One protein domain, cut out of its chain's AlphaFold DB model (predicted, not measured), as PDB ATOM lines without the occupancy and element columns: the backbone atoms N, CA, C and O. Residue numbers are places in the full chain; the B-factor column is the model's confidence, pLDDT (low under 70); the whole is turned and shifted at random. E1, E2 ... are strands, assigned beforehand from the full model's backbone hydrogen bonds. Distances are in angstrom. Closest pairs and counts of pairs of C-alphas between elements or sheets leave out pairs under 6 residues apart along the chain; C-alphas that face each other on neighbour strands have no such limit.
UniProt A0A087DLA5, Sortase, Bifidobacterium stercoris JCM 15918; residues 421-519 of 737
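Overview. This is residues 421 to 519 of the 737 residues of the protein "Sortase" of Bifidobacterium stercoris JCM 15918 (UniProt A0A087DLA5). Two four-stranded sheets stand partly face to face, slid past each other: E8 and E4 of the curled sheet reach towards one end of the long axis, and the turn from E5 to E6 lies at the other. The 99 printed residues hold eight named strands, E1 to E8 in order, and no named helix; the class is all strand, with 46 residues, under half, in named strands. The sheet E2 E1 E8 E4 is mixed, and E3 E5 E6 E7 is all antiparallel. The whole is compact, radius of gyration of the C-alphas 13.7 A, and spans 45 by 30 by 22 A.

Arrangement. Start at E1, residues 421 to 423, a hairpin with E2, residues 438 to 441; N 422 and O 439 are 3.0 A apart. E1 is parallel to E8, residues 510 to 518, with N 423 and O 512 at 2.8 A. Antiparallel to E8 is E4, residues 463 to 469, with N 515 and O 467 at 2.8 A. In the other sheet, E3, residues 448 to 451, is antiparallel to E5, residues 480 to 484, with N 449 and O 482 at 2.8 A. E5, E6, residues 490 to 495, and E7, residues 498 to 505, form a meander of two hairpins, each strand the antiparallel neighbour of the one before; N 483 and O 492, and N 493 and O 501, are 2.9 A apart. E7 and E8 have one C-alpha pair within 8 A, Ile 504 and Ile 510, at 7.9 A.

Along the chain. Find C-alpha 421 at (12.705, 6.168, 79.535), where E1 begins. E7 runs 19.1 A. E8 runs 25.7 A to C-alpha 518 at (17.534, 26.773, 70.598).

Size, cuts and confidence. The farthest C-alphas, Lys 487 and Arg 519, are 45.3 A apart. The printed part has no cut; the links E1 to E2 and E3 to E4 are long. Mean pLDDT of the printed part is 75.1, with 32 residues under 70, among them 425 to 439 and 453 to 463.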
ATOM      1  N   VAL A 421      11.440   5.497  79.829       76.25
ATOM      2  CA  VAL A 421      12.705   6.168  79.535       76.25
ATOM      3  C   VAL A 421      12.427   7.637  79.255       76.25
ATOM      4  O   VAL A 421      11.753   7.978  78.284       76.25
ATOM      5  N   TYR A 422      12.976   8.525  80.078       77.69
ATOM      6  CA  TYR A 422      13.012   9.961  79.809       77.69
ATOM      7  C   TYR A 422      14.331  10.314  79.128       77.69
ATOM      8  O   TYR A 422      15.322  10.611  79.793       77.69
ATOM      9  N   ASN A 423      14.346  10.270  77.799       77.12
ATOM     10  CA  ASN A 423      15.524  10.549  76.990       77.12
ATOM     11  C   ASN A 423      15.724  12.061  76.840       77.12
ATOM     12  O   ASN A 423      14.936  12.741  76.177       77.12
ATOM     13  N   VAL A 424      16.787  12.601  77.437       74.31
ATOM     14  CA  VAL A 424      17.048  14.047  77.419       74.31
ATOM     15  C   VAL A 424      17.847  14.505  76.199       74.31
ATOM     16  O   VAL A 424      17.943  15.707  75.969       74.31
ATOM     17  N   ASN A 425      18.387  13.604  75.377       68.31
ATOM     18  CA  ASN A 425      19.329  13.961  74.313       68.31
ATOM     19  C   ASN A 425      18.682  14.205  72.932       68.31
ATOM     20  O   ASN A 425      19.321  14.029  71.901       68.31
ATOM     21  N   GLY A 426      17.418  14.640  72.892       56.66
ATOM     22  CA  GLY A 426      16.823  15.257  71.696       56.66
ATOM     23  C   GLY A 426      16.715  14.363  70.452       56.66
ATOM     24  O   GLY A 426      16.577  14.897  69.354       56.66
ATOM     25  N   GLY A 427      16.773  13.037  70.612       52.19
ATOM     26  CA  GLY A 427      16.645  12.059  69.525       52.19
ATOM     27  C   GLY A 427      17.783  11.038  69.431       52.19
ATOM     28  O   GLY A 427      17.599  10.012  68.782       52.19
ATOM     29  N   ASP A 428      18.920  11.266  70.094       52.53
ATOM     30  CA  ASP A 428      19.969  10.243  70.235       52.53
ATOM     31  C   ASP A 428      19.532   9.154  71.235       52.53
ATOM     32  O   ASP A 428      18.831   9.492  72.190       52.53
ATOM     33  N   PRO A 429      19.924   7.874  71.081       45.97
ATOM     34  CA  PRO A 429      19.517   6.799  71.989       45.97
ATOM     35  C   PRO A 429      19.925   7.060  73.445       45.97
ATOM     36  O   PRO A 429      20.990   7.618  73.708       45.97
ATOM     37  N   TYR A 430      19.079   6.630  74.384       49.91
ATOM     38  CA  TYR A 430      19.437   6.575  75.800       49.91
ATOM     39  C   TYR A 430      20.592   5.586  76.016       49.91
ATOM     40  O   TYR A 430      20.609   4.515  75.410       49.91
ATOM     41  N   ASP A 431      21.532   5.959  76.880       52.97
ATOM     42  CA  ASP A 431      22.677   5.148  77.286       52.97
ATOM     43  C   ASP A 431      22.599   4.912  78.799       52.97
ATOM     44  O   ASP A 431      22.736   5.850  79.591       52.97
ATOM     45  N   SER A 432      22.378   3.656  79.197       50.09
ATOM     46  CA  SER A 432      22.235   3.256  80.601       50.09
ATOM     47  C   SER A 432      23.491   3.500  81.438       50.09
ATOM     48  O   SER A 432      23.387   3.662  82.653       50.09
ATOM     49  N   ASP A 433      24.666   3.568  80.808       48.91
ATOM     50  CA  ASP A 433      25.939   3.817  81.490       48.91
ATOM     51  C   ASP A 433      26.238   5.322  81.635       48.91
ATOM     52  O   ASP A 433      27.167   5.714  82.351       48.91
ATOM     53  N   ASN A 434      25.435   6.190  80.999       56.31
ATOM     54  CA  ASN A 434      25.593   7.639  81.038       56.31
ATOM     55  C   ASN A 434      24.321   8.356  81.548       56.31
ATOM     56  O   ASN A 434      23.431   8.693  80.757       56.31
ATOM     57  N   PRO A 435      24.267   8.723  82.847       56.62
ATOM     58  CA  PRO A 435      23.100   9.362  83.459       56.62
ATOM     59  C   PRO A 435      22.808  10.776  82.926       56.62
ATOM     60  O   PRO A 435      21.793  11.373  83.280       56.62
ATOM     61  N   GLU A 436      23.678  11.347  82.086       58.28
ATOM     62  CA  GLU A 436      23.422  12.625  81.415       58.28
ATOM     63  C   GLU A 436      22.557  12.481  80.148       58.28
ATOM     64  O   GLU A 436      22.131  13.494  79.591       58.28
ATOM     65  N   THR A 437      22.273  11.251  79.699       58.00
ATOM     66  CA  THR A 437      21.450  10.965  78.506       58.00
ATOM     67  C   THR A 437      19.971  10.714  78.820       58.00
ATOM     68  O   THR A 437      19.124  10.835  77.932       58.00
ATOM     69  N   GLY A 438      19.616  10.474  80.089       64.38
ATOM     70  CA  GLY A 438      18.229  10.325  80.529       64.38
ATOM     71  C   GLY A 438      18.078   9.752  81.936       64.38
ATOM     72  O   GLY A 438      19.056   9.592  82.661       64.38
ATOM     73  N   HIS A 439      16.836   9.447  82.316       68.75
ATOM     74  CA  HIS A 439      16.516   8.704  83.538       68.75
ATOM     75  C   HIS A 439      15.452   7.637  83.254       68.75
ATOM     76  O   HIS A 439      14.463   7.900  82.567       68.75
ATOM     77  N   GLU A 440      15.629   6.461  83.847       70.19
ATOM     78  CA  GLU A 440      14.744   5.300  83.725       70.19
ATOM     79  C   GLU A 440      13.859   5.128  84.959       70.19
ATOM     80  O   GLU A 440      14.314   5.239  86.097       70.19
ATOM     81  N   ILE A 441      12.570   4.865  84.748       72.75
ATOM     82  CA  ILE A 441      11.603   4.697  85.837       72.75
ATOM     83  C   ILE A 441      10.879   3.371  85.730       72.75
ATOM     84  O   ILE A 441      10.123   3.128  84.786       72.75
ATOM     85  N   TYR A 442      11.044   2.548  86.760       70.69
ATOM     86  CA  TYR A 442      10.253   1.343  86.936       70.69
ATOM     87  C   TYR A 442       8.875   1.676  87.518       70.69
ATOM     88  O   TYR A 442       8.759   2.329  88.559       70.69
ATOM     89  N   ILE A 443       7.818   1.199  86.858       72.56
ATOM     90  CA  ILE A 443       6.439   1.305  87.339       72.56
ATOM     91  C   ILE A 443       5.943  -0.102  87.660       72.56
ATOM     92  O   ILE A 443       5.806  -0.935  86.769       72.56
ATOM     93  N   LYS A 444       5.633  -0.362  88.935       72.06
ATOM     94  CA  LYS A 444       5.017  -1.627  89.359       72.06
ATOM     95  C   LYS A 444       3.604  -1.758  88.773       72.06
ATOM     96  O   LYS A 444       2.856  -0.779  88.723       72.06
ATOM     97  N   ARG A 445       3.202  -2.974  88.393       74.50
ATOM     98  CA  ARG A 445       1.831  -3.272  87.944       74.50
ATOM     99  C   ARG A 445       0.787  -2.794  88.955       74.50
ATOM    100  O   ARG A 445       0.969  -2.922  90.166       74.50
ATOM    101  N   GLY A 446      -0.285  -2.180  88.457       76.25
ATOM    102  CA  GLY A 446      -1.326  -1.561  89.283       76.25
ATOM    103  C   GLY A 446      -0.928  -0.231  89.928       76.25
ATOM    104  O   GLY A 446      -1.715   0.323  90.694       76.25
ATOM    105  N   SER A 447       0.265   0.291  89.630       83.38
ATOM    106  CA  SER A 447       0.750   1.575  90.136       83.38
ATOM    107  C   SER A 447       0.795   2.634  89.035       83.38
ATOM    108  O   SER A 447       0.582   2.370  87.849       83.38
ATOM    109  N   SER A 448       1.080   3.870  89.438       88.25
ATOM    110  CA  SER A 448       1.266   4.986  88.519       88.25
ATOM    111  C   SER A 448       2.444   5.850  88.930       88.25
ATOM    112  O   SER A 448       2.685   6.032  90.123       88.25
ATOM    113  N   TYR A 449       3.099   6.447  87.946       87.25
ATOM    114  CA  TYR A 449       4.147   7.435  88.130       87.25
ATOM    115  C   TYR A 449       3.700   8.786  87.567       87.25
ATOM    116  O   TYR A 449       3.064   8.846  86.517       87.25
ATOM    117  N   THR A 450       4.021   9.879  88.256       87.44
ATOM    118  CA  THR A 450       3.746  11.240  87.778       87.44
ATOM    119  C   THR A 450       5.053  11.998  87.670       87.44
ATOM    120  O   THR A 450       5.700  12.245  88.690       87.44
ATOM    121  N   ASN A 451       5.409  12.403  86.451       82.38
ATOM    122  CA  ASN A 451       6.521  13.316  86.252       82.38
ATOM    123  C   ASN A 451       6.070  14.748  86.567       82.38
ATOM    124  O   ASN A 451       4.953  15.145  86.230       82.38
ATOM    125  N   LYS A 452       6.940  15.503  87.239       76.69
ATOM    126  CA  LYS A 452       6.751  16.924  87.569       76.69
ATOM    127  C   LYS A 452       7.980  17.773  87.234       76.69
ATOM    128  O   LYS A 452       8.027  18.947  87.597       76.69
ATOM    129  N   THR A 453       8.978  17.190  86.577       69.44
ATOM    130  CA  THR A 453      10.287  17.814  86.374       69.44
ATOM    131  C   THR A 453      10.570  17.970  84.883       69.44
ATOM    132  O   THR A 453      10.381  17.042  84.095       69.44
ATOM    133  N   ALA A 454      11.012  19.164  84.484       69.06
ATOM    134  CA  ALA A 454      11.488  19.429  83.127       69.06
ATOM    135  C   ALA A 454      12.845  18.746  82.886       69.06
ATOM    136  O   ALA A 454      13.635  18.603  83.821       69.06
ATOM    137  N   ALA A 455      13.147  18.368  81.640       69.00
ATOM    138  CA  ALA A 455      14.486  17.883  81.313       69.00
ATOM    139  C   ALA A 455      15.518  19.009  81.492       69.00
ATOM    140  O   ALA A 455      15.308  20.136  81.041       69.00
ATOM    141  N   THR A 456      16.658  18.706  82.110       60.84
ATOM    142  CA  THR A 456      17.769  19.656  82.264       60.84
ATOM    143  C   THR A 456      19.058  19.043  81.737       60.84
ATOM    144  O   THR A 456      19.528  18.051  82.294       60.84
ATOM    145  N   LYS A 457      19.667  19.651  80.714       58.78
ATOM    146  CA  LYS A 457      21.056  19.368  80.325       58.78
ATOM    147  C   LYS A 457      21.973  20.219  81.212       58.78
ATOM    148  O   LYS A 457      21.677  21.388  81.447       58.78
ATOM    149  N   ARG A 458      23.060  19.658  81.751       45.78
ATOM    150  CA  ARG A 458      23.929  20.338  82.741       45.78
ATOM    151  C   ARG A 458      24.736  21.533  82.199       45.78
ATOM    152  O   ARG A 458      25.417  22.189  82.983       45.78
ATOM    153  N   ASN A 459      24.632  21.860  80.910       51.16
ATOM    154  CA  ASN A 459      25.455  22.876  80.252       51.16
ATOM    155  C   ASN A 459      24.591  24.041  79.741       51.16
ATOM    156  O   ASN A 459      23.566  23.814  79.109       51.16
ATOM    157  N   ASP A 460      25.014  25.284  79.995       52.41
ATOM    158  CA  ASP A 460      24.379  26.524  79.506       52.41
ATOM    159  C   ASP A 460      24.645  26.728  77.996       52.41
ATOM    160  O   ASP A 460      25.342  27.649  77.572       52.41
ATOM    161  N   ASP A 461      24.159  25.797  77.173       56.25
ATOM    162  CA  ASP A 461      24.426  25.692  75.731       56.25
ATOM    163  C   ASP A 461      23.387  26.412  74.850       56.25
ATOM    164  O   ASP A 461      23.451  26.351  73.622       56.25
ATOM    165  N   GLY A 462      22.448  27.136  75.468       56.31
ATOM    166  CA  GLY A 462      21.424  27.919  74.782       56.31
ATOM    167  C   GLY A 462      20.172  27.138  74.371       56.31
ATOM    168  O   GLY A 462      19.235  27.765  73.868       56.31
ATOM    169  N   TRP A 463      20.092  25.827  74.610       62.22
ATOM    170  CA  TRP A 463      18.871  25.045  74.401       62.22
ATOM    171  C   TRP A 463      17.944  25.106  75.620       62.22
ATOM    172  O   TRP A 463      18.378  25.141  76.772       62.22
ATOM    173  N   ARG A 464      16.633  25.149  75.376       70.19
ATOM    174  CA  ARG A 464      15.595  25.094  76.411       70.19
ATOM    175  C   ARG A 464      14.650  23.939  76.135       70.19
ATOM    176  O   ARG A 464      14.171  23.799  75.012       70.19
ATOM    177  N   PHE A 465      14.389  23.146  77.170       77.44
ATOM    178  CA  PHE A 465      13.361  22.115  77.144       77.44
ATOM    179  C   PHE A 465      11.996  22.757  76.886       77.44
ATOM    180  O   PHE A 465      11.690  23.795  77.482       77.44
ATOM    181  N   THR A 466      11.191  22.144  76.022       77.50
ATOM    182  CA  THR A 466       9.797  22.550  75.803       77.50
ATOM    183  C   THR A 466       8.841  21.488  76.321       77.50
ATOM    184  O   THR A 466       8.092  21.752  77.259       77.50
ATOM    185  N   ASP A 467       8.931  20.272  75.781       86.62
ATOM    186  CA  ASP A 467       7.952  19.208  75.991       86.62
ATOM    187  C   ASP A 467       8.608  17.824  75.914       86.62
ATOM    188  O   ASP A 467       9.733  17.660  75.445       86.62
ATOM    189  N   TRP A 468       7.885  16.805  76.357       88.56
ATOM    190  CA  TRP A 468       8.207  15.402  76.138       88.56
ATOM    191  C   TRP A 468       7.443  14.884  74.921       88.56
ATOM    192  O   TRP A 468       6.256  15.143  74.786       88.56
ATOM    193  N   LYS A 469       8.093  14.122  74.046       89.19
ATOM    194  CA  LYS A 469       7.450  13.492  72.886       89.19
ATOM    195  C   LYS A 469       7.397  11.978  73.059       89.19
ATOM    196  O   LYS A 469       8.453  11.380  73.254       89.19
ATOM    197  N   TYR A 470       6.207  11.384  72.966       89.81
ATOM    198  CA  TYR A 470       6.046   9.925  72.899       89.81
ATOM    199  C   TYR A 470       6.162   9.422  71.453       89.81
ATOM    200  O   TYR A 470       6.999   8.577  71.152       89.81
ATOM    201  N   ASP A 471       5.382  10.013  70.552       87.31
ATOM    202  CA  ASP A 471       5.431   9.810  69.104       87.31
ATOM    203  C   ASP A 471       5.130  11.144  68.393       87.31
ATOM    204  O   ASP A 471       5.058  12.190  69.040       87.31
ATOM    205  N   ASP A 472       5.004  11.147  67.067       82.62
ATOM    206  CA  ASP A 472       4.826  12.388  66.302       82.62
ATOM    207  C   ASP A 472       3.479  13.095  66.544       82.62
ATOM    208  O   ASP A 472       3.395  14.306  66.329       82.62
ATOM    209  N   ASP A 473       2.470  12.385  67.054       88.38
ATOM    210  CA  ASP A 473       1.131  12.918  67.315       88.38
ATOM    211  C   ASP A 473       0.913  13.268  68.800       88.38
ATOM    212  O   ASP A 473       0.023  14.053  69.140       88.38
ATOM    213  N   HIS A 474       1.742  12.731  69.702       90.31
ATOM    214  CA  HIS A 474       1.572  12.860  71.150       90.31
ATOM    215  C   HIS A 474       2.736  13.622  71.812       90.31
ATOM    216  O   HIS A 474       3.752  13.050  72.231       90.31
ATOM    217  N   ILE A 475       2.533  14.936  71.969       87.69
ATOM    218  CA  ILE A 475       3.391  15.857  72.732       87.69
ATOM    219  C   ILE A 475       2.812  16.062  74.136       87.69
ATOM    220  O   ILE A 475       1.630  16.355  74.303       87.69
ATOM    221  N   LEU A 476       3.661  15.919  75.150       89.06
ATOM    222  CA  LEU A 476       3.312  15.901  76.563       89.06
ATOM    223  C   LEU A 476       4.042  17.019  77.302       89.06
ATOM    224  O   LEU A 476       5.263  17.147  77.230       89.06
ATOM    225  N   GLY A 477       3.313  17.782  78.107       82.75
ATOM    226  CA  GLY A 477       3.924  18.777  78.987       82.75
ATOM    227  C   GLY A 477       4.721  18.140  80.134       82.75
ATOM    228  O   GLY A 477       4.707  16.927  80.350       82.75
ATOM    229  N   VAL A 478       5.371  18.981  80.947       82.69
ATOM    230  CA  VAL A 478       6.142  18.550  82.136       82.69
ATOM    231  C   VAL A 478       5.317  17.670  83.083       82.69
ATOM    232  O   VAL A 478       5.830  16.690  83.619       82.69
ATOM    233  N   ASN A 479       4.039  18.011  83.268       86.38
ATOM    234  CA  ASN A 479       3.126  17.286  84.143       86.38
ATOM    235  C   ASN A 479       2.332  16.249  83.347       86.38
ATOM    236  O   ASN A 479       1.344  16.585  82.696       86.38
ATOM    237  N   HIS A 480       2.734  14.990  83.446       91.69
ATOM    238  CA  HIS A 480       1.991  13.859  82.901       91.69
ATOM    239  C   HIS A 480       2.120  12.653  83.833       91.69
ATOM    240  O   HIS A 480       3.039  12.552  84.654       91.69
ATOM    241  N   LYS A 481       1.164  11.739  83.726       93.00
ATOM    242  CA  LYS A 481       1.057  10.548  84.556       93.00
ATOM    243  C   LYS A 481       1.013   9.311  83.680       93.00
ATOM    244  O   LYS A 481       0.199   9.217  82.766       93.00
ATOM    245  N   ILE A 482       1.848   8.348  84.029       91.38
ATOM    246  CA  ILE A 482       1.916   7.046  83.388       91.38
ATOM    247  C   ILE A 482       1.324   6.027  84.350       91.38
ATOM    248  O   ILE A 482       1.674   6.004  85.531       91.38
ATOM    249  N   THR A 483       0.397   5.212  83.864       89.56
ATOM    250  CA  THR A 483      -0.305   4.209  84.671       89.56
ATOM    251  C   THR A 483      -0.107   2.834  84.067       89.56
ATOM    252  O   THR A 483      -0.324   2.662  82.867       89.56
ATOM    253  N   TYR A 484       0.247   1.860  84.907       86.12
ATOM    254  CA  TYR A 484       0.297   0.456  84.525       86.12
ATOM    255  C   TYR A 484      -0.961  -0.260  85.030       86.12
ATOM    256  O   TYR A 484      -1.164  -0.424  86.237       86.12
ATOM    257  N   GLY A 485      -1.833  -0.658  84.101       80.06
ATOM    258  CA  GLY A 485      -3.115  -1.282  84.405       80.06
ATOM    259  C   GLY A 485      -2.974  -2.616  85.142       80.06
ATOM    260  O   GLY A 485      -2.331  -3.546  84.660       80.06
ATOM    261  N   SER A 486      -3.644  -2.745  86.289       71.25
ATOM    262  CA  SER A 486      -3.667  -3.991  87.073       71.25
ATOM    263  C   SER A 486      -4.415  -5.135  86.385       71.25
ATOM    264  O   SER A 486      -4.112  -6.292  86.644       71.25
ATOM    265  N   LYS A 487      -5.382  -4.828  85.507       69.88
ATOM    266  CA  LYS A 487      -6.216  -5.827  84.813       69.88
ATOM    267  C   LYS A 487      -5.917  -5.962  83.324       69.88
ATOM    268  O   LYS A 487      -6.005  -7.057  82.794       69.88
ATOM    269  N   THR A 488      -5.591  -4.856  82.660       67.88
ATOM    270  CA  THR A 488      -5.385  -4.821  81.203       67.88
ATOM    271  C   THR A 488      -3.983  -5.247  80.791       67.88
ATOM    272  O   THR A 488      -3.789  -5.626  79.650       67.88
ATOM    273  N   ASN A 489      -3.019  -5.210  81.719       70.94
ATOM    274  CA  ASN A 489      -1.598  -5.427  81.444       70.94
ATOM    275  C   ASN A 489      -0.972  -4.430  80.444       70.94
ATOM    276  O   ASN A 489       0.116  -4.676  79.935       70.94
ATOM    277  N   ASP A 490      -1.611  -3.274  80.248       83.06
ATOM    278  CA  ASP A 490      -1.139  -2.214  79.356       83.06
ATOM    279  C   ASP A 490      -0.704  -0.970  80.137       83.06
ATOM    280  O   ASP A 490      -1.229  -0.654  81.217       83.06
ATOM    281  N   LEU A 491       0.224  -0.221  79.549       86.62
ATOM    282  CA  LEU A 491       0.606   1.119  79.966       86.62
ATOM    283  C   LEU A 491      -0.304   2.167  79.297       86.62
ATOM    284  O   LEU A 491      -0.824   1.996  78.191       86.62
ATOM    285  N   SER A 492      -0.500   3.283  79.990       92.31
ATOM    286  CA  SER A 492      -1.235   4.447  79.486       92.31
ATOM    287  C   SER A 492      -0.583   5.739  79.952       92.31
ATOM    288  O   SER A 492       0.001   5.790  81.037       92.31
ATOM    289  N   ILE A 493      -0.708   6.785  79.138       93.75
ATOM    290  CA  ILE A 493      -0.200   8.127  79.414       93.75
ATOM    291  C   ILE A 493      -1.396   9.063  79.546       93.75
ATOM    292  O   ILE A 493      -2.307   9.061  78.718       93.75
ATOM    293  N   SER A 494      -1.388   9.879  80.593       93.31
ATOM    294  CA  SER A 494      -2.412  10.880  80.871       93.31
ATOM    295  C   SER A 494      -1.789  12.243  81.147       93.31
ATOM    296  O   SER A 494      -0.731  12.340  81.770       93.31
ATOM    297  N   GLN A 495      -2.452  13.302  80.699       90.62
ATOM    298  CA  GLN A 495      -2.075  14.690  80.940       90.62
ATOM    299  C   GLN A 495      -3.328  15.471  81.331       90.62
ATOM    300  O   GLN A 495      -4.379  15.293  80.724       90.62
ATOM    301  N   ASN A 496      -3.229  16.319  82.361       87.00
ATOM    302  CA  ASN A 496      -4.374  17.060  82.913       87.00
ATOM    303  C   ASN A 496      -5.584  16.150  83.226       87.00
ATOM    304  O   ASN A 496      -6.719  16.481  82.896       87.00
ATOM    305  N   ASP A 497      -5.317  14.976  83.807       85.38
ATOM    306  CA  ASP A 497      -6.308  13.939  84.138       85.38
ATOM    307  C   ASP A 497      -7.086  13.346  82.943       85.38
ATOM    308  O   ASP A 497      -8.051  12.606  83.134       85.38
ATOM    309  N   GLN A 498      -6.641  13.593  81.707       90.25
ATOM    310  CA  GLN A 498      -7.168  12.953  80.502       90.25
ATOM    311  C   GLN A 498      -6.163  11.952  79.937       90.25
ATOM    312  O   GLN A 498      -4.980  12.257  79.798       90.25
ATOM    313  N   THR A 499      -6.629  10.749  79.602       92.25
ATOM    314  CA  THR A 499      -5.816   9.753  78.892       92.25
ATOM    315  C   THR A 499      -5.552  10.239  77.473       92.25
ATOM    316  O   THR A 499      -6.492  10.458  76.715       92.25
ATOM    317  N   VAL A 500      -4.276  10.397  77.129       93.88
ATOM    318  CA  VAL A 500      -3.816  10.829  75.800       93.88
ATOM    319  C   VAL A 500      -3.306   9.657  74.969       93.88
ATOM    320  O   VAL A 500      -3.493   9.651  73.762       93.88
ATOM    321  N   VAL A 501      -2.737   8.633  75.614       92.94
ATOM    322  CA  VAL A 501      -2.331   7.379  74.964       92.94
ATOM    323  C   VAL A 501      -2.772   6.201  75.832       92.94
ATOM    324  O   VAL A 501      -2.592   6.218  77.051       92.94
ATOM    325  N   SER A 502      -3.342   5.165  75.219       92.00
ATOM    326  CA  SER A 502      -3.833   3.960  75.901       92.00
ATOM    327  C   SER A 502      -3.444   2.689  75.153       92.00
ATOM    328  O   SER A 502      -3.297   2.731  73.936       92.00
ATOM    329  N   GLY A 503      -3.370   1.559  75.861       87.12
ATOM    330  CA  GLY A 503      -3.132   0.253  75.238       87.12
ATOM    331  C   GLY A 503      -1.689   0.060  74.774       87.12
ATOM    332  O   GLY A 503      -1.452  -0.642  73.795       87.12
ATOM    333  N   ILE A 504      -0.728   0.725  75.424       85.44
ATOM    334  CA  ILE A 504       0.693   0.533  75.132       85.44
ATOM    335  C   ILE A 504       1.088  -0.816  75.749       85.44
ATOM    336  O   ILE A 504       1.025  -0.936  76.975       85.44
ATOM    337  N   PRO A 505       1.502  -1.819  74.957       78.12
ATOM    338  CA  PRO A 505       1.866  -3.118  75.510       78.12
ATOM    339  C   PRO A 505       3.046  -2.981  76.480       78.12
ATOM    340  O   PRO A 505       4.046  -2.334  76.150       78.12
ATOM    341  N   ALA A 506       2.940  -3.556  77.682       72.25
ATOM    342  CA  ALA A 506       3.957  -3.410  78.729       72.25
ATOM    343  C   ALA A 506       5.335  -3.957  78.310       72.25
ATOM    344  O   ALA A 506       6.369  -3.455  78.751       72.25
ATOM    345  N   GLU A 507       5.364  -4.936  77.407       67.00
ATOM    346  CA  GLU A 507       6.578  -5.489  76.813       67.00
ATOM    347  C   GLU A 507       7.324  -4.504  75.898       67.00
ATOM    348  O   GLU A 507       8.497  -4.725  75.614       67.00
ATOM    349  N   LYS A 508       6.681  -3.417  75.441       71.19
ATOM    350  CA  LYS A 508       7.320  -2.380  74.610       71.19
ATOM    351  C   LYS A 508       7.953  -1.244  75.418       71.19
ATOM    352  O   LYS A 508       8.778  -0.520  74.871       71.19
ATOM    353  N   GLY A 509       7.555  -1.068  76.679       76.69
ATOM    354  CA  GLY A 509       7.940   0.097  77.482       76.69
ATOM    355  C   GLY A 509       7.399   1.425  76.925       76.69
ATOM    356  O   GLY A 509       6.523   1.457  76.057       76.69
ATOM    357  N   ILE A 510       7.901   2.546  77.452       83.25
ATOM    358  CA  ILE A 510       7.592   3.900  76.963       83.25
ATOM    359  C   ILE A 510       8.897   4.679  76.858       83.25
ATOM    360  O   ILE A 510       9.600   4.815  77.851       83.25
ATOM    361  N   THR A 511       9.157   5.296  75.709       83.81
ATOM    362  CA  THR A 511      10.242   6.274  75.569       83.81
ATOM    363  C   THR A 511       9.653   7.653  75.340       83.81
ATOM    364  O   THR A 511       8.916   7.874  74.383       83.81
ATOM    365  N   LEU A 512       9.984   8.588  76.224       86.75
ATOM    366  CA  LEU A 512       9.652   9.999  76.111       86.75
ATOM    367  C   LEU A 512      10.921  10.773  75.767       86.75
ATOM    368  O   LEU A 512      11.859  10.828  76.558       86.75
ATOM    369  N   THR A 513      10.946  11.388  74.589       84.88
ATOM    370  CA  THR A 513      12.100  12.153  74.099       84.88
ATOM    371  C   THR A 513      11.906  13.638  74.364       84.88
ATOM    372  O   THR A 513      10.931  14.236  73.901       84.88
ATOM    373  N   ALA A 514      12.842  14.253  75.079       81.38
ATOM    374  CA  ALA A 514      12.843  15.682  75.344       81.38
ATOM    375  C   ALA A 514      12.916  16.475  74.035       81.38
ATOM    376  O   ALA A 514      13.793  16.251  73.200       81.38
ATOM    377  N   GLN A 515      11.993  17.414  73.870       82.62
ATOM    378  CA  GLN A 515      11.990  18.390  72.795       82.62
ATOM    379  C   GLN A 515      12.706  19.653  73.265       82.62
ATOM    380  O   GLN A 515      12.528  20.116  74.396       82.62
ATOM    381  N   TRP A 516      13.540  20.199  72.382       71.31
ATOM    382  CA  TRP A 516      14.408  21.325  72.690       71.31
ATOM    383  C   TRP A 516      14.222  22.437  71.669       71.31
ATOM    384  O   TRP A 516      14.136  22.196  70.466       71.31
ATOM    385  N   THR A 517      14.243  23.677  72.142       63.56
ATOM    386  CA  THR A 517      14.304  24.865  71.288       63.56
ATOM    387  C   THR A 517      15.587  25.636  71.556       63.56
ATOM    388  O   THR A 517      15.966  25.872  72.706       63.56
ATOM    389  N   TYR A 518      16.297  26.006  70.490       51.94
ATOM    390  CA  TYR A 518      17.534  26.773  70.598       51.94
ATOM    391  C   TYR A 518      17.223  28.260  70.708       51.94
ATOM    392  O   TYR A 518      16.462  28.810  69.908       51.94
ATOM    393  N   ARG A 519      17.867  28.945  71.652       50.56
ATOM    394  CA  ARG A 519      17.761  30.395  71.808       50.56
ATOM    395  C   ARG A 519      18.538  31.093  70.676       50.56
ATOM    396  O   ARG A 519      19.662  31.547  70.864       50.56
TER     397      ARG A 519